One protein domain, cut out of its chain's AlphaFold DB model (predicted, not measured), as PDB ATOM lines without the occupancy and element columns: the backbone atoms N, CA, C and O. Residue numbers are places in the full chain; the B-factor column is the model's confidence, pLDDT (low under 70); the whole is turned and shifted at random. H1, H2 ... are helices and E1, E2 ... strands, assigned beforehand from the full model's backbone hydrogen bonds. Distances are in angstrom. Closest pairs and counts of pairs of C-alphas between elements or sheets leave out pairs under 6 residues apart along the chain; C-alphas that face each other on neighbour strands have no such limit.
ATOM      1  N   ALA A   3       8.771  32.418 -82.593       90.81
ATOM      2  CA  ALA A   3       7.942  32.853 -83.711       90.81
ATOM      3  C   ALA A   3       8.834  33.166 -84.917       90.81
ATOM      4  O   ALA A   3       9.914  33.730 -84.748       90.81
ATOM      5  N   LYS A   4       8.396  32.789 -86.117       94.06
ATOM      6  CA  LYS A   4       9.114  33.052 -87.368       94.06
ATOM      7  C   LYS A   4       8.121  33.372 -88.476       94.06
ATOM      8  O   LYS A   4       7.127  32.665 -88.637       94.06
ATOM      9  N   ILE A   5       8.398  34.438 -89.222       93.75
ATOM     10  CA  ILE A   5       7.622  34.826 -90.401       93.75
ATOM     11  C   ILE A   5       7.983  33.865 -91.533       93.75
ATOM     12  O   ILE A   5       9.154  33.719 -91.875       93.75
ATOM     13  N   GLU A   6       6.973  33.207 -92.089       93.12
ATOM     14  CA  GLU A   6       7.088  32.312 -93.236       93.12
ATOM     15  C   GLU A   6       6.280  32.890 -94.409       93.12
ATOM     16  O   GLU A   6       5.504  33.841 -94.264       93.12
ATOM     17  N   LYS A   7       6.437  32.321 -95.608       90.31
ATOM     18  CA  LYS A   7       5.688  32.776 -96.785       90.31
ATOM     19  C   LYS A   7       4.189  32.484 -96.613       90.31
ATOM     20  O   LYS A   7       3.733  31.366 -96.835       90.31
ATOM     21  N   GLY A   8       3.422  33.516 -96.259       89.44
ATOM     22  CA  GLY A   8       1.960  33.468 -96.153       89.44
ATOM     23  C   GLY A   8       1.403  33.056 -94.785       89.44
ATOM     24  O   GLY A   8       0.191  32.888 -94.679       89.44
ATOM     25  N   TYR A   9       2.243  32.891 -93.756       95.38
ATOM     26  CA  TYR A   9       1.812  32.648 -92.374       95.38
ATOM     27  C   TYR A   9       2.918  32.979 -91.365       95.38
ATOM     28  O   TYR A   9       4.092  33.088 -91.711       95.38
ATOM     29  N   ILE A  10       2.553  33.109 -90.092       96.62
ATOM     30  CA  ILE A  10       3.497  33.261 -88.982       96.62
ATOM     31  C   ILE A  10       3.536  31.939 -88.221       96.62
ATOM     32  O   ILE A  10       2.530  31.503 -87.661       96.62
ATOM     33  N   SER A  11       4.694  31.282 -88.201       95.88
ATOM     34  CA  SER A  11       4.879  30.044 -87.444       95.88
ATOM     35  C   SER A  11       5.184  30.354 -85.981       95.88
ATOM     36  O   SER A  11       6.001  31.225 -85.686       95.88
ATOM     37  N   ILE A  12       4.547  29.632 -85.063       95.50
ATOM     38  CA  ILE A  12       4.811  29.694 -83.624       95.50
ATOM     39  C   ILE A  12       5.054  28.271 -83.134       95.50
ATOM     40  O   ILE A  12       4.238  27.394 -83.383       95.50
ATOM     41  N   VAL A  13       6.142  28.032 -82.403       94.38
ATOM     42  CA  VAL A  13       6.385  26.738 -81.746       94.38
ATOM     43  C   VAL A  13       6.186  26.879 -80.247       94.38
ATOM     44  O   VAL A  13       6.918  27.617 -79.567       94.38
ATOM     45  N   SER A  14       5.154  26.208 -79.733       92.31
ATOM     46  CA  SER A  14       4.776  26.263 -78.322       92.31
ATOM     47  C   SER A  14       3.860  25.092 -77.933       92.31
ATOM     48  O   SER A  14       2.649  25.182 -78.142       92.31
ATOM     49  N   PRO A  15       4.384  24.050 -77.255       87.50
ATOM     50  CA  PRO A  15       3.566  22.944 -76.752       87.50
ATOM     51  C   PRO A  15       2.413  23.408 -75.854       87.50
ATOM     52  O   PRO A  15       1.311  22.871 -75.923       87.50
ATOM     53  N   LYS A  16       2.653  24.442 -75.031       88.06
ATOM     54  CA  LYS A  16       1.642  25.022 -74.134       88.06
ATOM     55  C   LYS A  16       0.482  25.640 -74.912       88.06
ATOM     56  O   LYS A  16      -0.669  25.455 -74.535       88.06
ATOM     57  N   LEU A  17       0.787  26.359 -75.996       85.62
ATOM     58  CA  LEU A  17      -0.236  27.008 -76.812       85.62
ATOM     59  C   LEU A  17      -1.007  25.976 -77.635       85.62
ATOM     60  O   LEU A  17      -2.227  26.038 -77.676       85.62
ATOM     61  N   THR A  18      -0.329  24.972 -78.196       83.56
ATOM     62  CA  THR A  18      -1.003  23.869 -78.895       83.56
ATOM     63  C   THR A  18      -1.923  23.080 -77.962       83.56
ATOM     64  O   THR A  18      -3.043  22.749 -78.339       83.56
ATOM     65  N   TRP A  19      -1.493  22.822 -76.722       84.19
ATOM     66  CA  TRP A  19      -2.343  22.197 -75.708       84.19
ATOM     67  C   TRP A  19      -3.567  23.062 -75.377       84.19
ATOM     68  O   TRP A  19      -4.684  22.548 -75.362       84.19
ATOM     69  N   PHE A  20      -3.375  24.373 -75.187       85.00
ATOM     70  CA  PHE A  20      -4.462  25.322 -74.936       85.00
ATOM     71  C   PHE A  20      -5.469  25.370 -76.095       85.00
ATOM     72  O   PHE A  20      -6.672  25.251 -75.869       85.00
ATOM     73  N   CYS A  21      -4.997  25.460 -77.341       80.19
ATOM     74  CA  CYS A  21      -5.848  25.399 -78.533       80.19
ATOM     75  C   CYS A  21      -6.590  24.058 -78.633       80.19
ATOM     76  O   CYS A  21      -7.757  24.009 -79.012       80.19
ATOM     77  N   GLY A  22      -5.936  22.968 -78.240       75.44
ATOM     78  CA  GLY A  22      -6.514  21.634 -78.258       75.44
ATOM     79  C   GLY A  22      -7.623  21.390 -77.225       75.44
ATOM     80  O   GLY A  22      -8.442  20.493 -77.422       75.44
ATOM     81  N   LEU A  23      -7.699  22.189 -76.150       75.31
ATOM     82  CA  LEU A  23      -8.842  22.169 -75.225       75.31
ATOM     83  C   LEU A  23     -10.133  22.594 -75.931       75.31
ATOM     84  O   LEU A  23     -11.176  21.980 -75.728       75.31
ATOM     85  N   TRP A  24     -10.043  23.602 -76.801       62.94
ATOM     86  CA  TRP A  24     -11.177  24.121 -77.565       62.94
ATOM     87  C   TRP A  24     -11.656  23.163 -78.661       62.94
ATOM     88  O   TRP A  24     -12.844  23.131 -78.967       62.94
ATOM     89  N   SER A  25     -10.760  22.350 -79.229       58.06
ATOM     90  CA  SER A  25     -11.110  21.331 -80.230       58.06
ATOM     91  C   SER A  25     -11.473  19.965 -79.631       58.06
ATOM     92  O   SER A  25     -11.774  19.029 -80.371       58.06
ATOM     93  N   GLY A  26     -11.469  19.832 -78.297       59.62
ATOM     94  CA  GLY A  26     -11.861  18.611 -77.586       59.62
ATOM     95  C   GLY A  26     -10.842  17.470 -77.666       59.62
ATOM     96  O   GLY A  26     -11.186  16.322 -77.380       59.62
ATOM     97  N   SER A  27      -9.599  17.739 -78.080       63.81
ATOM     98  CA  SER A  27      -8.553  16.716 -78.237       63.81
ATOM     99  C   SER A  27      -7.125  17.276 -78.086       63.81
ATOM    100  O   SER A  27      -6.310  17.198 -79.010       63.81
ATOM    101  N   PRO A  28      -6.747  17.770 -76.891       61.47
ATOM    102  CA  PRO A  28      -5.453  18.423 -76.665       61.47
ATOM    103  C   PRO A  28      -4.238  17.518 -76.876       61.47
ATOM    104  O   PRO A  28      -3.176  17.985 -77.281       61.47
ATOM    105  N   LYS A  29      -4.390  16.204 -76.671       61.22
ATOM    106  CA  LYS A  29      -3.320  15.226 -76.919       61.22
ATOM    107  C   LYS A  29      -3.096  14.944 -78.410       61.22
ATOM    108  O   LYS A  29      -1.985  14.581 -78.789       61.22
ATOM    109  N   LEU A  30      -4.103  15.158 -79.260       65.25
ATOM    110  CA  LEU A  30      -4.025  14.887 -80.703       65.25
ATOM    111  C   LEU A  30      -3.577  16.106 -81.521       65.25
ATOM    112  O   LEU A  30      -3.097  15.932 -82.634       65.25
ATOM    113  N   ALA A  31      -3.679  17.319 -80.968       76.75
ATOM    114  CA  ALA A  31      -3.333  18.553 -81.674       76.75
ATOM    115  C   ALA A  31      -1.820  18.650 -81.967       76.75
ATOM    116  O   ALA A  31      -1.033  19.003 -81.085       76.75
ATOM    117  N   ARG A  32      -1.410  18.306 -83.192       88.38
ATOM    118  CA  ARG A  32      -0.026  18.451 -83.696       88.38
ATOM    119  C   ARG A  32       0.287  19.904 -84.051       88.38
ATOM    120  O   ARG A  32       1.372  20.406 -83.751       88.38
ATOM    121  N   ALA A  33      -0.706  20.591 -84.605       92.00
ATOM    122  CA  ALA A  33      -0.705  22.021 -84.840       92.00
ATOM    123  C   ALA A  33      -2.109  22.607 -84.608       92.00
ATOM    124  O   ALA A  33      -3.056  21.876 -84.305       92.00
ATOM    125  N   ALA A  34      -2.206  23.934 -84.650       91.88
ATOM    126  CA  ALA A  34      -3.466  24.658 -84.660       91.88
ATOM    127  C   ALA A  34      -3.347  25.915 -85.533       91.88
ATOM    128  O   ALA A  34      -2.403  26.697 -85.377       91.88
ATOM    129  N   ALA A  35      -4.322  26.129 -86.411       91.94
ATOM    130  CA  ALA A  35      -4.437  27.316 -87.245       91.94
ATOM    131  C   ALA A  35      -5.334  28.389 -86.620       91.94
ATOM    132  O   ALA A  35      -6.501  28.156 -86.308       91.94
ATOM    133  N   PHE A  36      -4.825  29.615 -86.557       92.62
ATOM    134  CA  PHE A  36      -5.612  30.825 -86.345       92.62
ATOM    135  C   PHE A  36      -5.026  31.932 -87.215       92.62
ATOM    136  O   PHE A  36      -4.010  32.512 -86.844       92.62
ATOM    137  N   PHE A  37      -5.606  32.185 -88.389       92.31
ATOM    138  CA  PHE A  37      -5.010  33.064 -89.396       92.31
ATOM    139  C   PHE A  37      -4.611  34.430 -88.802       92.31
ATOM    140  O   PHE A  37      -5.428  35.056 -88.122       92.31
ATOM    141  N   PRO A  38      -3.378  34.918 -89.059       94.88
ATOM    142  CA  PRO A  38      -2.334  34.358 -89.937       94.88
ATOM    143  C   PRO A  38      -1.336  33.398 -89.251       94.88
ATOM    144  O   PRO A  38      -0.278  33.107 -89.808       94.88
ATOM    145  N   PHE A  39      -1.619  32.920 -88.042       96.12
ATOM    146  CA  PHE A  39      -0.716  32.125 -87.208       96.12
ATOM    147  C   PHE A  39      -0.950  30.616 -87.336       96.12
ATOM    148  O   PHE A  39      -2.081  30.139 -87.258       96.12
ATOM    149  N   ILE A  40       0.137  29.855 -87.463       95.75
ATOM    150  CA  ILE A  40       0.123  28.398 -87.288       95.75
ATOM    151  C   ILE A  40       0.966  28.062 -86.066       95.75
ATOM    152  O   ILE A  40       2.163  28.362 -86.015       95.75
ATOM    153  N   VAL A  41       0.334  27.440 -85.077       94.75
ATOM    154  CA  VAL A  41       0.971  27.040 -83.825       94.75
ATOM    155  C   VAL A  41       1.312  25.560 -83.884       94.75
ATOM    156  O   VAL A  41       0.430  24.717 -83.769       94.75
ATOM    157  N   PHE A  42       2.591  25.236 -84.001       94.69
ATOM    158  CA  PHE A  42       3.093  23.868 -83.969       94.69
ATOM    159  C   PHE A  42       3.455  23.451 -82.545       94.69
ATOM    160  O   PHE A  42       3.981  24.248 -81.754       94.69
ATOM    161  N   ARG A  43       3.227  22.174 -82.234       91.62
ATOM    162  CA  ARG A  43       3.656  21.579 -80.966       91.62
ATOM    163  C   ARG A  43       5.181  21.588 -80.838       91.62
ATOM    164  O   ARG A  43       5.703  21.941 -79.784       91.62
ATOM    165  N   SER A  44       5.878  21.234 -81.911       93.06
ATOM    166  CA  SER A  44       7.337  21.124 -81.985       93.06
ATOM    167  C   SER A  44       7.831  21.430 -83.406       93.06
ATOM    168  O   SER A  44       7.031  21.623 -84.320       93.06
ATOM    169  N   GLU A  45       9.144  21.573 -83.595       92.56
ATOM    170  CA  GLU A  45       9.715  21.973 -84.895       92.56
ATOM    171  C   GLU A  45       9.587  20.864 -85.955       92.56
ATOM    172  O   GLU A  45       9.376  21.160 -87.127       92.56
ATOM    173  N   ASP A  46       9.632  19.597 -85.537       92.62
ATOM    174  CA  ASP A  46       9.436  18.405 -86.377       92.62
ATOM    175  C   ASP A  46       8.016  18.285 -86.944       92.62
ATOM    176  O   ASP A  46       7.800  17.579 -87.923       92.62
ATOM    177  N   GLU A  47       7.054  19.023 -86.387       92.94
ATOM    178  CA  GLU A  47       5.681  19.075 -86.893       92.94
ATOM    179  C   GLU A  47       5.521  20.018 -88.092       92.94
ATOM    180  O   GLU A  47       4.471  20.036 -88.731       92.94
ATOM    181  N   LYS A  48       6.551  20.788 -88.464       94.06
ATOM    182  CA  LYS A  48       6.524  21.662 -89.652       94.06
ATOM    183  C   LYS A  48       6.714  20.878 -90.955       94.06
ATOM    184  O   LYS A  48       7.534  21.225 -91.801       94.06
ATOM    185  N   VAL A  49       5.942  19.813 -91.117       95.81
ATOM    186  CA  VAL A  49       5.931  18.956 -92.304       95.81
ATOM    187  C   VAL A  49       4.959  19.494 -93.364       95.81
ATOM    188  O   VAL A  49       3.917  20.054 -93.007       95.81
ATOM    189  N   PRO A  50       5.247  19.317 -94.672       96.00
ATOM    190  CA  PRO A  50       4.455  19.921 -95.747       96.00
ATOM    191  C   PRO A  50       2.956  19.611 -95.697       96.00
ATOM    192  O   PRO A  50       2.140  20.509 -95.893       96.00
ATOM    193  N   TRP A  51       2.580  18.362 -95.401       96.06
ATOM    194  CA  TRP A  51       1.171  17.958 -95.332       96.06
ATOM    195  C   TRP A  51       0.432  18.639 -94.175       96.06
ATOM    196  O   TRP A  51      -0.713  19.047 -94.351       96.06
ATOM    197  N   LEU A  52       1.080  18.839 -93.021       96.38
ATOM    198  CA  LEU A  52       0.447  19.513 -91.886       96.38
ATOM    199  C   LEU A  52       0.311  21.009 -92.169       96.38
ATOM    200  O   LEU A  52      -0.744  21.585 -91.945       96.38
ATOM    201  N   ILE A  53       1.329  21.633 -92.765       96.56
ATOM    202  CA  ILE A  53       1.235  23.032 -93.210       96.56
ATOM    203  C   ILE A  53       0.092  23.201 -94.222       96.56
ATOM    204  O   ILE A  53      -0.668  24.164 -94.135       96.56
ATOM    205  N   SER A  54      -0.055  22.268 -95.167       97.00
ATOM    206  CA  SER A  54      -1.163  22.261 -96.129       97.00
ATOM    207  C   SER A  54      -2.522  22.191 -95.423       97.00
ATOM    208  O   SER A  54      -3.391  23.024 -95.685       97.00
ATOM    209  N   HIS A  55      -2.671  21.272 -94.462       97.50
ATOM    210  CA  HIS A  55      -3.869  21.122 -93.630       97.50
ATOM    211  C   HIS A  55      -4.253  22.436 -92.929       97.50
ATOM    212  O   HIS A  55      -5.364  22.941 -93.086       97.50
ATOM    213  N   GLU A  56      -3.306  23.051 -92.226       97.06
ATOM    214  CA  GLU A  56      -3.541  24.290 -91.480       97.06
ATOM    215  C   GLU A  56      -3.850  25.484 -92.408       97.06
ATOM    216  O   GLU A  56      -4.665  26.352 -92.086       97.06
ATOM    217  N   ARG A  57      -3.272  25.522 -93.615       97.06
ATOM    218  CA  ARG A  57      -3.606  26.546 -94.620       97.06
ATOM    219  C   ARG A  57      -5.008  26.362 -95.210       97.06
ATOM    220  O   ARG A  57      -5.628  27.355 -95.596       97.06
ATOM    221  N   ILE A  58      -5.538  25.139 -95.259       97.88
ATOM    222  CA  ILE A  58      -6.952  24.911 -95.599       97.88
ATOM    223  C   ILE A  58      -7.851  25.543 -94.534       97.88
ATOM    224  O   ILE A  58      -8.780  26.274 -94.889       97.88
ATOM    225  N   HIS A  59      -7.523  25.383 -93.249       96.81
ATOM    226  CA  HIS A  59      -8.246  26.062 -92.171       96.81
ATOM    227  C   HIS A  59      -8.193  27.584 -92.275       96.81
ATOM    228  O   HIS A  59      -9.208  28.234 -92.041       96.81
ATOM    229  N   PHE A  60      -7.076  28.177 -92.706       96.94
ATOM    230  CA  PHE A  60      -7.036  29.620 -92.974       96.94
ATOM    231  C   PHE A  60      -8.067  30.043 -94.014       96.94
ATOM    232  O   PHE A  60      -8.774  31.034 -93.819       96.94
ATOM    233  N   ARG A  61      -8.191  29.291 -95.113       96.88
ATOM    234  CA  ARG A  61      -9.170  29.625 -96.147       96.88
ATOM    235  C   ARG A  61     -10.599  29.505 -95.621       96.88
ATOM    236  O   ARG A  61     -11.399  30.398 -95.878       96.88
ATOM    237  N   GLN A  62     -10.888  28.469 -94.835       97.00
ATOM    238  CA  GLN A  62     -12.182  28.285 -94.169       97.00
ATOM    239  C   GLN A  62     -12.493  29.421 -93.181       97.00
ATOM    240  O   GLN A  62     -13.600  29.960 -93.197       97.00
ATOM    241  N   GLN A  63     -11.522  29.817 -92.350       95.94
ATOM    242  CA  GLN A  63     -11.640  30.929 -91.399       95.94
ATOM    243  C   GLN A  63     -11.965  32.239 -92.115       95.94
ATOM    244  O   GLN A  63     -12.891  32.937 -91.713       95.94
ATOM    245  N   LEU A  64     -11.255  32.540 -93.206       95.75
ATOM    246  CA  LEU A  64     -11.492  33.742 -94.007       95.75
ATOM    247  C   LEU A  64     -12.860  33.719 -94.700       95.75
ATOM    248  O   LEU A  64     -13.562  34.724 -94.674       95.75
ATOM    249  N   GLU A  65     -13.262  32.592 -95.295       96.38
ATOM    250  CA  GLU A  65     -14.568  32.473 -95.963       96.38
ATOM    251  C   GLU A  65     -15.726  32.660 -94.984       96.38
ATOM    252  O   GLU A  65     -16.679  33.371 -95.274       96.38
ATOM    253  N   THR A  66     -15.622  32.082 -93.791       94.25
ATOM    254  CA  THR A  66     -16.686  32.102 -92.776       94.25
ATOM    255  C   THR A  66     -16.578  33.256 -91.774       94.25
ATOM    256  O   THR A  66     -17.293  33.260 -90.769       94.25
ATOM    257  N   ALA A  67     -15.672  34.211 -92.009       93.94
ATOM    258  CA  ALA A  67     -15.379  35.326 -91.107       93.94
ATOM    259  C   ALA A  67     -15.079  34.899 -89.651       93.94
ATOM    260  O   ALA A  67     -15.437  35.609 -88.714       93.94
ATOM    261  N   PHE A  68     -14.432  33.739 -89.460       88.81
ATOM    262  CA  PHE A  68     -14.135  33.046 -88.191       88.81
ATOM    263  C   PHE A  68     -15.355  32.643 -87.353       88.81
ATOM    264  O   PHE A  68     -15.461  31.491 -86.933       88.81
ATOM    265  N   VAL A  69     -16.283  33.568 -87.114       89.31
ATOM    266  CA  VAL A  69     -17.507  33.355 -86.337       89.31
ATOM    267  C   VAL A  69     -18.347  32.247 -86.965       89.31
ATOM    268  O   VAL A  69     -18.817  31.361 -86.253       89.31
ATOM    269  N   GLY A  70     -18.471  32.229 -88.296       90.94
ATOM    270  CA  GLY A  70     -19.189  31.171 -88.997       90.94
ATOM    271  C   GLY A  70     -18.547  29.795 -88.793       90.94
ATOM    272  O   GLY A  70     -19.267  28.828 -88.550       90.94
ATOM    273  N   LEU A  71     -17.210  29.696 -88.807       91.06
ATOM    274  CA  LEU A  71     -16.509  28.436 -88.537       91.06
ATOM    275  C   LEU A  71     -16.757  27.947 -87.110       91.06
ATOM    276  O   LEU A  71     -16.981  26.751 -86.917       91.06
ATOM    277  N   LEU A  72     -16.727  28.851 -86.125       90.31
ATOM    278  CA  LEU A  72     -16.966  28.518 -84.721       90.31
ATOM    279  C   LEU A  72     -18.386  27.991 -84.507       90.31
ATOM    280  O   LEU A  72     -18.554  26.897 -83.969       90.31
ATOM    281  N   VAL A  73     -19.397  28.728 -84.982       94.06
ATOM    282  CA  VAL A  73     -20.809  28.331 -84.862       94.06
ATOM    283  C   VAL A  73     -21.051  27.003 -85.573       94.06
ATOM    284  O   VAL A  73     -21.602  26.077 -84.980       94.06
ATOM    285  N   TRP A  74     -20.593  26.866 -86.818       95.19
ATOM    286  CA  TRP A  74     -20.829  25.657 -87.604       95.19
ATOM    287  C   TRP A  74     -20.142  24.426 -87.004       95.19
ATOM    288  O   TRP A  74     -20.774  23.387 -86.814       95.19
ATOM    289  N   SER A  75     -18.868  24.557 -86.622       92.19
ATOM    290  CA  SER A  75     -18.111  23.473 -85.983       92.19
ATOM    291  C   SER A  75     -18.750  23.023 -84.674       92.19
ATOM    292  O   SER A  75     -18.763  21.827 -84.377       92.19
ATOM    293  N   PHE A  76     -19.278  23.965 -83.888       93.31
ATOM    294  CA  PHE A  76     -19.986  23.656 -82.654       93.31
ATOM    295  C   PHE A  76     -21.266  22.858 -82.932       93.31
ATOM    296  O   PHE A  76     -21.461  21.805 -82.328       93.31
ATOM    297  N   LEU A  77     -22.081  23.286 -83.901       95.81
ATOM    298  CA  LEU A  77     -23.299  22.572 -84.301       95.81
ATOM    299  C   LEU A  77     -23.003  21.152 -84.802       95.81
ATOM    300  O   LEU A  77     -23.643  20.199 -84.354       95.81
ATOM    301  N   GLU A  78     -22.003  20.982 -85.671       95.94
ATOM    302  CA  GLU A  78     -21.593  19.656 -86.154       95.94
ATOM    303  C   GLU A  78     -21.108  18.754 -85.012       95.94
ATOM    304  O   GLU A  78     -21.393  17.555 -85.000       95.94
ATOM    305  N   THR A  79     -20.417  19.329 -84.024       93.81
ATOM    306  CA  THR A  79     -19.937  18.594 -82.849       93.81
ATOM    307  C   THR A  79     -21.095  18.166 -81.952       93.81
ATOM    308  O   THR A  79     -21.144  17.005 -81.547       93.81
ATOM    309  N   LEU A  80     -22.052  19.060 -81.668       95.25
ATOM    310  CA  LEU A  80     -23.252  18.724 -80.898       95.25
ATOM    311  C   LEU A  80     -24.049  17.614 -81.585       95.25
ATOM    312  O   LEU A  80     -24.415  16.629 -80.945       95.25
ATOM    313  N   TYR A  81     -24.261  17.737 -82.895       96.62
ATOM    314  CA  TYR A  81     -24.950  16.724 -83.679       96.62
ATOM    315  C   TYR A  81     -24.225  15.369 -83.612       96.62
ATOM    316  O   TYR A  81     -24.822  14.358 -83.239       96.62
ATOM    317  N   ALA A  82     -22.914  15.340 -83.866       95.25
ATOM    318  CA  ALA A  82     -22.128  14.112 -83.805       95.25
ATOM    319  C   ALA A  82     -22.137  13.461 -82.409       95.25
ATOM    320  O   ALA A  82     -22.282  12.245 -82.296       95.25
ATOM    321  N   ARG A  83     -21.994  14.255 -81.342       94.12
ATOM    322  CA  ARG A  83     -21.895  13.757 -79.961       94.12
ATOM    323  C   ARG A  83     -23.238  13.325 -79.390       94.12
ATOM    324  O   ARG A  83     -23.321  12.270 -78.766       94.12
ATOM    325  N   PHE A  84     -24.278  14.131 -79.573       95.38
ATOM    326  CA  PHE A  84     -25.551  13.935 -78.883       95.38
ATOM    327  C   PHE A  84     -26.579  13.184 -79.719       95.38
ATOM    328  O   PHE A  84     -27.329  12.396 -79.140       95.38
ATOM    329  N   VAL A  85     -26.575  13.364 -81.044       96.75
ATOM    330  CA  VAL A  85     -27.493  12.663 -81.956       96.75
ATOM    331  C   VAL A  85     -26.860  11.372 -82.466       96.75
ATOM    332  O   VAL A  85     -27.428  10.304 -82.271       96.75
ATOM    333  N   LEU A  86     -25.651  11.439 -83.034       94.88
ATOM    334  CA  LEU A  86     -24.975  10.262 -83.604       94.88
ATOM    335  C   LEU A  86     -24.170   9.436 -82.586       94.88
ATOM    336  O   LEU A  86     -23.577   8.430 -82.965       94.88
ATOM    337  N   LYS A  87     -24.105   9.873 -81.321       95.19
ATOM    338  CA  LYS A  87     -23.379   9.208 -80.218       95.19
ATOM    339  C   LYS A  87     -21.903   8.888 -80.512       95.19
ATOM    340  O   LYS A  87     -21.323   8.007 -79.886       95.19
ATOM    341  N   LYS A  88     -21.268   9.635 -81.418       91.38
ATOM    342  CA  LYS A  88     -19.851   9.478 -81.784       91.38
ATOM    343  C   LYS A  88     -18.946   9.818 -80.612       91.38
ATOM    344  O   LYS A  88     -19.256  10.752 -79.878       91.38
ATOM    345  N   SER A  89     -17.811   9.140 -80.454       90.69
ATOM    346  CA  SER A  89     -16.758   9.524 -79.500       90.69
ATOM    347  C   SER A  89     -16.222  10.941 -79.773       90.69
ATOM    348  O   SER A  89     -16.483  11.524 -80.824       90.69
ATOM    349  N   LEU A  90     -15.457  11.527 -78.842       87.50
ATOM    350  CA  LEU A  90     -14.851  12.856 -79.053       87.50
ATOM    351  C   LEU A  90     -13.959  12.894 -80.301       87.50
ATOM    352  O   LEU A  90     -14.049  13.828 -81.094       87.50
ATOM    353  N   LYS A  91     -13.147  11.848 -80.501       88.88
ATOM    354  CA  LYS A  91     -12.271  11.713 -81.671       88.88
ATOM    355  C   LYS A  91     -13.083  11.622 -82.963       88.88
ATOM    356  O   LYS A  91     -12.777  12.305 -83.933       88.88
ATOM    357  N   GLU A  92     -14.128  10.803 -82.983       92.12
ATOM    358  CA  GLU A  92     -14.983  10.673 -84.164       92.12
ATOM    359  C   GLU A  92     -15.778  11.949 -84.447       92.12
ATOM    360  O   GLU A  92     -15.947  12.303 -85.606       92.12
ATOM    361  N   ALA A  93     -16.251  12.656 -83.419       92.62
ATOM    362  CA  ALA A  93     -16.938  13.933 -83.581       92.62
ATOM    363  C   ALA A  93     -16.000  15.014 -84.136       92.62
ATOM    364  O   ALA A  93     -16.407  15.779 -85.007       92.62
ATOM    365  N   TYR A  94     -14.739  15.030 -83.694       91.50
ATOM    366  CA  TYR A  94     -13.700  15.877 -84.271       91.50
ATOM    367  C   TYR A  94     -13.544  15.598 -85.771       91.50
ATOM    368  O   TYR A  94     -13.720  16.515 -86.571       91.50
ATOM    369  N   LEU A  95     -13.332  14.332 -86.154       93.31
ATOM    370  CA  LEU A  95     -13.188  13.918 -87.557       93.31
ATOM    371  C   LEU A  95     -14.473  14.074 -88.376       93.31
ATOM    372  O   LEU A  95     -14.417  14.173 -89.598       93.31
ATOM    373  N   TYR A  96     -15.638  14.107 -87.729       95.06
ATOM    374  CA  TYR A  96     -16.923  14.284 -88.394       95.06
ATOM    375  C   TYR A  96     -17.105  15.698 -88.953       95.06
ATOM    376  O   TYR A  96     -17.804  15.854 -89.955       95.06
ATOM    377  N   ARG A  97     -16.497  16.728 -88.351       95.25
ATOM    378  CA  ARG A  97     -16.673  18.129 -88.773       95.25
ATOM    379  C   ARG A  97     -16.284  18.331 -90.234       95.25
ATOM    380  O   ARG A  97     -15.279  17.817 -90.705       95.25
ATOM    381  N   SER A  98     -17.093  19.087 -90.967       97.31
ATOM    382  CA  SER A  98     -16.910  19.347 -92.399       97.31
ATOM    383  C   SER A  98     -15.588  20.048 -92.720       97.31
ATOM    384  O   SER A  98     -14.951  19.717 -93.719       97.31
ATOM    385  N   SER A  99     -15.143  20.949 -91.843       96.00
ATOM    386  CA  SER A  99     -13.845  21.615 -91.945       96.00
ATOM    387  C   SER A  99     -12.675  20.628 -91.872       96.00
ATOM    388  O   SER A  99     -11.755  20.703 -92.686       96.00
ATOM    389  N   GLU A 100     -12.743  19.669 -90.949       95.75
ATOM    390  CA  GLU A 100     -11.751  18.601 -90.773       95.75
ATOM    391  C   GLU A 100     -11.812  17.590 -91.922       95.75
ATOM    392  O   GLU A 100     -10.784  17.200 -92.466       95.75
ATOM    393  N   GLN A 101     -13.019  17.203 -92.350       97.25
ATOM    394  CA  GLN A 101     -13.227  16.341 -93.517       97.25
ATOM    395  C   GLN A 101     -12.552  16.928 -94.760       97.25
ATOM    396  O   GLN A 101     -11.860  16.209 -95.478       97.25
ATOM    397  N   GLU A 102     -12.722  18.227 -95.008       97.81
ATOM    398  CA  GLU A 102     -12.044  18.913 -96.103       97.81
ATOM    399  C   GLU A 102     -10.522  18.917 -95.921       97.81
ATOM    400  O   GLU A 102      -9.801  18.525 -96.840       97.81
ATOM    401  N   ALA A 103     -10.035  19.346 -94.756       97.31
ATOM    402  CA  ALA A 103      -8.607  19.505 -94.512       97.31
ATOM    403  C   ALA A 103      -7.864  18.165 -94.619       97.31
ATOM    404  O   ALA A 103      -6.939  18.036 -95.419       97.31
ATOM    405  N   TYR A 104      -8.324  17.122 -93.924       97.00
ATOM    406  CA  TYR A 104      -7.693  15.802 -93.958       97.00
ATOM    407  C   TYR A 104      -7.703  15.158 -95.343       97.00
ATOM    408  O   TYR A 104      -6.703  14.575 -95.759       97.00
ATOM    409  N   ARG A 105      -8.809  15.273 -96.086       97.06
ATOM    410  CA  ARG A 105      -8.930  14.645 -97.411       97.06
ATOM    411  C   ARG A 105      -8.089  15.341 -98.485       97.06
ATOM    412  O   ARG A 105      -7.879  14.745 -99.536       97.06
ATOM    413  N   ASN A 106      -7.608  16.562 -98.237       97.81
ATOM    414  CA  ASN A 106      -6.823  17.342 -99.201       97.81
ATOM    415  C   ASN A 106      -5.426  17.740 -98.699       97.81
ATOM    416  O   ASN A 106      -4.673  18.338 -99.459       97.81
ATOM    417  N   GLN A 107      -5.029  17.389 -97.472       96.81
ATOM    418  CA  GLN A 107      -3.737  17.800 -96.900       96.81
ATOM    419  C   GLN A 107      -2.512  17.316 -97.695       96.81
ATOM    420  O   GLN A 107      -1.469  17.962 -97.669       96.81
ATOM    421  N   GLN A 108      -2.643  16.207 -98.430       96.81
ATOM    422  CA  GLN A 108      -1.594  15.677 -99.314       96.81
ATOM    423  C   GLN A 108      -1.596  16.331-100.710       96.81
ATOM    424  O   GLN A 108      -0.656  16.155-101.479       96.81
ATOM    425  N   ASN A 109      -2.637  17.094-101.056       96.62
ATOM    426  CA  ASN A 109      -2.730  17.818-102.317       96.62
ATOM    427  C   ASN A 109      -2.232  19.261-102.130       96.62
ATOM    428  O   ASN A 109      -2.994  20.164-101.785       96.62
ATOM    429  N   PHE A 110      -0.938  19.485-102.362       96.19
ATOM    430  CA  PHE A 110      -0.296  20.785-102.127       96.19
ATOM    431  C   PHE A 110      -0.773  21.913-103.052       96.19
ATOM    432  O   PHE A 110      -0.620  23.081-102.693       96.19
ATOM    433  N   SER A 111      -1.387  21.590-104.193       96.75
ATOM    434  CA  SER A 111      -1.997  22.567-105.107       96.75
ATOM    435  C   SER A 111      -3.494  22.768-104.857       96.75
ATOM    436  O   SER A 111      -4.136  23.566-105.539       96.75
ATOM    437  N   TYR A 112      -4.080  22.101-103.852       97.69
ATOM    438  CA  TYR A 112      -5.517  22.165-103.585       97.69
ATOM    439  C   TYR A 112      -6.030  23.600-103.430       97.69
ATOM    440  O   TYR A 112      -7.049  23.961-104.011       97.69
ATOM    441  N   LEU A 113      -5.304  24.442-102.688       96.44
ATOM    442  CA  LEU A 113      -5.709  25.826-102.427       96.44
ATOM    443  C   LEU A 113      -5.708  26.723-103.668       96.44
ATOM    444  O   LEU A 113      -6.399  27.738-103.658       96.44
ATOM    445  N   GLU A 114      -4.980  26.361-104.724       96.00
ATOM    446  CA  GLU A 114      -4.923  27.133-105.973       96.00
ATOM    447  C   GLU A 114      -6.232  27.036-106.764       96.00
ATOM    448  O   GLU A 114      -6.611  27.969-107.464       96.00
ATOM    449  N   SER A 115      -6.946  25.918-106.615       94.38
ATOM    450  CA  SER A 115      -8.198  25.621-107.321       94.38
ATOM    451  C   SER A 115      -9.379  25.378-106.377       94.38
ATOM    452  O   SER A 115     -10.454  24.962-106.816       94.38
ATOM    453  N   ARG A 116      -9.208  25.636-105.073       96.38
ATOM    454  CA  ARG A 116     -10.233  25.383-104.056       96.38
ATOM    455  C   ARG A 116     -11.458  26.279-104.299       96.38
ATOM    456  O   ARG A 116     -11.332  27.501-104.197       96.38
ATOM    457  N   PRO A 117     -12.653  25.706-104.541       95.00
ATOM    458  CA  PRO A 117     -13.877  26.486-104.689       95.00
ATOM    459  C   PRO A 117     -14.212  27.274-103.419       95.00
ATOM    460  O   PRO A 117     -13.913  26.830-102.307       95.00
ATOM    461  N   LEU A 118     -14.899  28.408-103.577       95.50
ATOM    462  CA  LEU A 118     -15.470  29.119-102.433       95.50
ATOM    463  C   LEU A 118     -16.430  28.197-101.685       95.50
ATOM    464  O   LEU A 118     -17.212  27.475-102.310       95.50
ATOM    465  N   TRP A 119     -16.383  28.241-100.353       94.81
ATOM    466  CA  TRP A 119     -17.310  27.507 -99.490       94.81
ATOM    467  C   TRP A 119     -17.206  25.979 -99.613       94.81
ATOM    468  O   TRP A 119     -18.129  25.251 -99.235       94.81
ATOM    469  N   ALA A 120     -16.068  25.475-100.106       96.31
ATOM    470  CA  ALA A 120     -15.854  24.055-100.371       96.31
ATOM    471  C   ALA A 120     -16.067  23.155 -99.140       96.31
ATOM    472  O   ALA A 120     -16.555  22.037 -99.310       96.31
ATOM    473  N   GLN A 121     -15.842  23.645 -97.912       95.25
ATOM    474  CA  GLN A 121     -16.127  22.890 -96.681       95.25
ATOM    475  C   GLN A 121     -17.571  22.359 -96.631       95.25
ATOM    476  O   GLN A 121     -17.808  21.232 -96.205       95.25
ATOM    477  N   PHE A 122     -18.553  23.108 -97.145       95.88
ATOM    478  CA  PHE A 122     -19.960  22.702 -97.082       95.88
ATOM    479  C   PHE A 122     -20.297  21.549 -98.037       95.88
ATOM    480  O   PHE A 122     -21.307  20.866 -97.855       95.88
ATOM    481  N   LYS A 123     -19.426  21.239 -99.011       96.25
ATOM    482  CA  LYS A 123     -19.495  19.976 -99.763       96.25
ATOM    483  C   LYS A 123     -19.359  18.774 -98.820       96.25
ATOM    484  O   LYS A 123     -20.091  17.798 -98.961       96.25
ATOM    485  N   TYR A 124     -18.496  18.883 -97.811       96.69
ATOM    486  CA  TYR A 124     -18.206  17.837 -96.825       96.69
ATOM    487  C   TYR A 124     -19.223  17.774 -95.679       96.69
ATOM    488  O   TYR A 124     -19.095  16.949 -94.778       96.69
ATOM    489  N   VAL A 125     -20.246  18.631 -95.688       94.56
ATOM    490  CA  VAL A 125     -21.451  18.422 -94.870       94.56
ATOM    491  C   VAL A 125     -22.298  17.304 -95.474       94.56
ATOM    492  O   VAL A 125     -22.839  16.486 -94.738       94.56
ATOM    493  N   ARG A 126     -22.367  17.245 -96.810       91.06
ATOM    494  CA  ARG A 126     -23.144  16.251 -97.565       91.06
ATOM    495  C   ARG A 126     -22.345  14.978 -97.857       91.06
ATOM    496  O   ARG A 126     -22.893  13.889 -97.777       91.06
ATOM    497  N   ASP A 127     -21.054  15.108 -98.151       94.12
ATOM    498  CA  ASP A 127     -20.141  13.991 -98.443       94.12
ATOM    499  C   ASP A 127     -19.307  13.611 -97.203       94.12
ATOM    500  O   ASP A 127     -18.087  13.801 -97.165       94.12
ATOM    501  N   LYS A 128     -19.984  13.132 -96.150       94.75
ATOM    502  CA  LYS A 128     -19.337  12.650 -94.920       94.75
ATOM    503  C   LYS A 128     -18.710  11.281 -95.150       94.75
ATOM    504  O   LYS A 128     -19.392  10.357 -95.581       94.75
ATOM    505  N   LYS A 129     -17.436  11.122 -94.781       94.94
ATOM    506  CA  LYS A 129     -16.746   9.827 -94.805       94.94
ATOM    507  C   LYS A 129     -16.180   9.502 -93.434       94.94
ATOM    508  O   LYS A 129     -15.573  10.356 -92.791       94.94
ATOM    509  N   ALA A 130     -16.371   8.269 -92.984       92.81
ATOM    510  CA  ALA A 130     -15.727   7.790 -91.775       92.81
ATOM    511  C   ALA A 130     -14.260   7.451 -92.084       92.81
ATOM    512  O   ALA A 130     -13.958   6.771 -93.067       92.81
ATOM    513  N   PHE A 131     -13.347   7.978 -91.274       94.31
ATOM    514  CA  PHE A 131     -11.928   7.661 -91.343       94.31
ATOM    515  C   PHE A 131     -11.285   7.790 -89.962       94.31
ATOM    516  O   PHE A 131     -11.834   8.423 -89.060       94.31
ATOM    517  N   THR A 132     -10.112   7.189 -89.806       91.50
ATOM    518  CA  THR A 132      -9.248   7.308 -88.626       91.50
ATOM    519  C   THR A 132      -7.824   7.664 -89.057       91.50
ATOM    520  O   THR A 132      -7.515   7.725 -90.246       91.50
ATOM    521  N   PHE A 133      -6.953   7.927 -88.089       89.94
ATOM    522  CA  PHE A 133      -5.535   8.187 -88.325       89.94
ATOM    523  C   PHE A 133      -4.782   6.881 -88.594       89.94
ATOM    524  O   PHE A 133      -4.970   5.916 -87.852       89.94
ATOM    525  N   GLY A 134      -3.939   6.883 -89.630       89.56
ATOM    526  CA  GLY A 134      -2.947   5.843 -89.910       89.56
ATOM    527  C   GLY A 134      -1.545   6.297 -89.503       89.56
ATOM    528  O   GLY A 134      -1.345   6.812 -88.399       89.56
ATOM    529  N   SER A 135      -0.580   6.145 -90.413       89.50
ATOM    530  CA  SER A 135       0.759   6.735 -90.283       89.50
ATOM    531  C   SER A 135       0.694   8.278 -90.218       89.50
ATOM    532  O   SER A 135      -0.330   8.874 -90.562       89.50
ATOM    533  N   PRO A 136       1.754   8.990 -89.785       90.00
ATOM    534  CA  PRO A 136       1.749  10.456 -89.761       90.00
ATOM    535  C   PRO A 136       1.376  11.074 -91.120       90.00
ATOM    536  O   PRO A 136       2.059  10.863 -92.116       90.00
ATOM    537  N   GLY A 137       0.290  11.854 -91.149       87.44
ATOM    538  CA  GLY A 137      -0.238  12.474 -92.371       87.44
ATOM    539  C   GLY A 137      -1.141  11.572 -93.221       87.44
ATOM    540  O   GLY A 137      -1.670  12.030 -94.238       87.44
ATOM    541  N   GLU A 138      -1.356  10.327 -92.807       91.94
ATOM    542  CA  GLU A 138      -2.224   9.354 -93.464       91.94
ATOM    543  C   GLU A 138      -3.580   9.263 -92.755       91.94
ATOM    544  O   GLU A 138      -3.674   9.229 -91.521       91.94
ATOM    545  N   ILE A 139      -4.644   9.189 -93.553       93.19
ATOM    546  CA  ILE A 139      -5.986   8.847 -93.086       93.19
ATOM    547  C   ILE A 139      -6.400   7.508 -93.689       93.19
ATOM    548  O   ILE A 139      -6.176   7.256 -94.870       93.19
ATOM    549  N   ILE A 140      -7.030   6.668 -92.877       94.06
ATOM    550  CA  ILE A 140      -7.538   5.360 -93.288       94.06
ATOM    551  C   ILE A 140      -9.058   5.455 -93.302       94.06
ATOM    552  O   ILE A 140      -9.675   5.669 -92.255       94.06
ATOM    553  N   PHE A 141      -9.663   5.321 -94.483       93.62
ATOM    554  CA  PHE A 141     -11.117   5.261 -94.605       93.62
ATOM    555  C   PHE A 141     -11.633   3.958 -94.001       93.62
ATOM    556  O   PHE A 141     -11.150   2.877 -94.327       93.62
ATOM    557  N   THR A 142     -12.623   4.069 -93.125       87.38
ATOM    558  CA  THR A 142     -13.256   2.917 -92.484       87.38
ATOM    559  C   THR A 142     -14.515   2.562 -93.264       87.38
ATOM    560  O   THR A 142     -15.427   3.388 -93.373       87.38
TER     561      THR A 142
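This is residues 3 to 142 of the 155 residues of an uncharacterized protein of Candidatus Parcubacteria bacterium (UniProt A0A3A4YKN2). A small twisted sheet of four strands makes one end of the domain, with H1 crossing one of its faces and the long H2 packed along the other. Beyond H2 the other end is made of crossed helices: H5 packs on H2, H7 on H5, and H4 on the long H3, while the small hairpin E5 and E6 lies beside H4 and H5. The printed part has 140 residues, in the order E1 E2 H1 E3 E4 H2 H3 H4 H5 H6 H7 E5 E6, of the mixed class, helices and strands. The large sheet is mixed, in the order E1 E2 E4 E3; E5 and E6 are antiparallel. The whole is compact, with a radius of gyration of the C-alphas of 14.3 A, and spans 42 by 33 by 31 A.

Find C-alpha 3 at (7.942, 32.853, -83.711), where E1 begins; it runs to residue 6. E2 is residues 9 to 13, 13.0 A long, and H1 residues 15 to 24, 14.8 A. E3 is residues 33 to 36 and E4 residues 39 to 42. From C-alpha 50 at (4.455, 19.921, -95.747), H2 runs 22.8 A to residue 65. H3, residues 69 to 85, is 23.4 A long. Next come H4, 90 to 96; H5, 98 to 106, 12.3 A; H6, 112 to 115; H7, 120 to 126; E5, 131 to 133; and E6, 139 to 141, ending at C-alpha 141, (-11.117, 5.261, -94.605).

Look first at the hairpin E1 and E2, with N 4 and O 11 2.9 A apart. E2 and E4 are parallel, with N 42 and O 12 at 2.8 A; the hairpin E3 and E4 has N 39 and O 36 at 2.7 A. The sheet E1 E2 E4 E3 and its two helices stand in three layers, helices on both faces of a sheet: H1 runs across the strands at a height over the sheet of 8.5 A, and H2 runs along them at a height of 7.9 A on the opposite face. H2 touches H5 at His 55 and Ala 103, C-alphas 5.1 A apart, opposite ways. H5 touches H7 at Ser 98 and Tyr 124, C-alphas 4.9 A apart. H3 touches H4 at Ala 82 and Ala 93, C-alphas 5.2 A apart, at a steep tilt of 63 degrees. H6 is close to H2 but not clearly touching: C-alphas 58 and 113 are 7.0 A apart. In the hairpin E5 and E6, N 132 and O 140 are 2.9 A apart. Every O i to N i+4 pair is within hydrogen-bond range in H2, H3, H4 and H5, 5 of 6 in H1 and 0 of 3 in H7, where 4 of 4 O i to N i+3 pairs are; H6 is too short for such a pair.

The C-alphas farthest apart, of Ile 5 and Val 85, are 42.4 A apart. The printed part has no cut and no long link. Its mean pLDDT is 91.7; look for low confidence at residues 24 to 30, which are under 70.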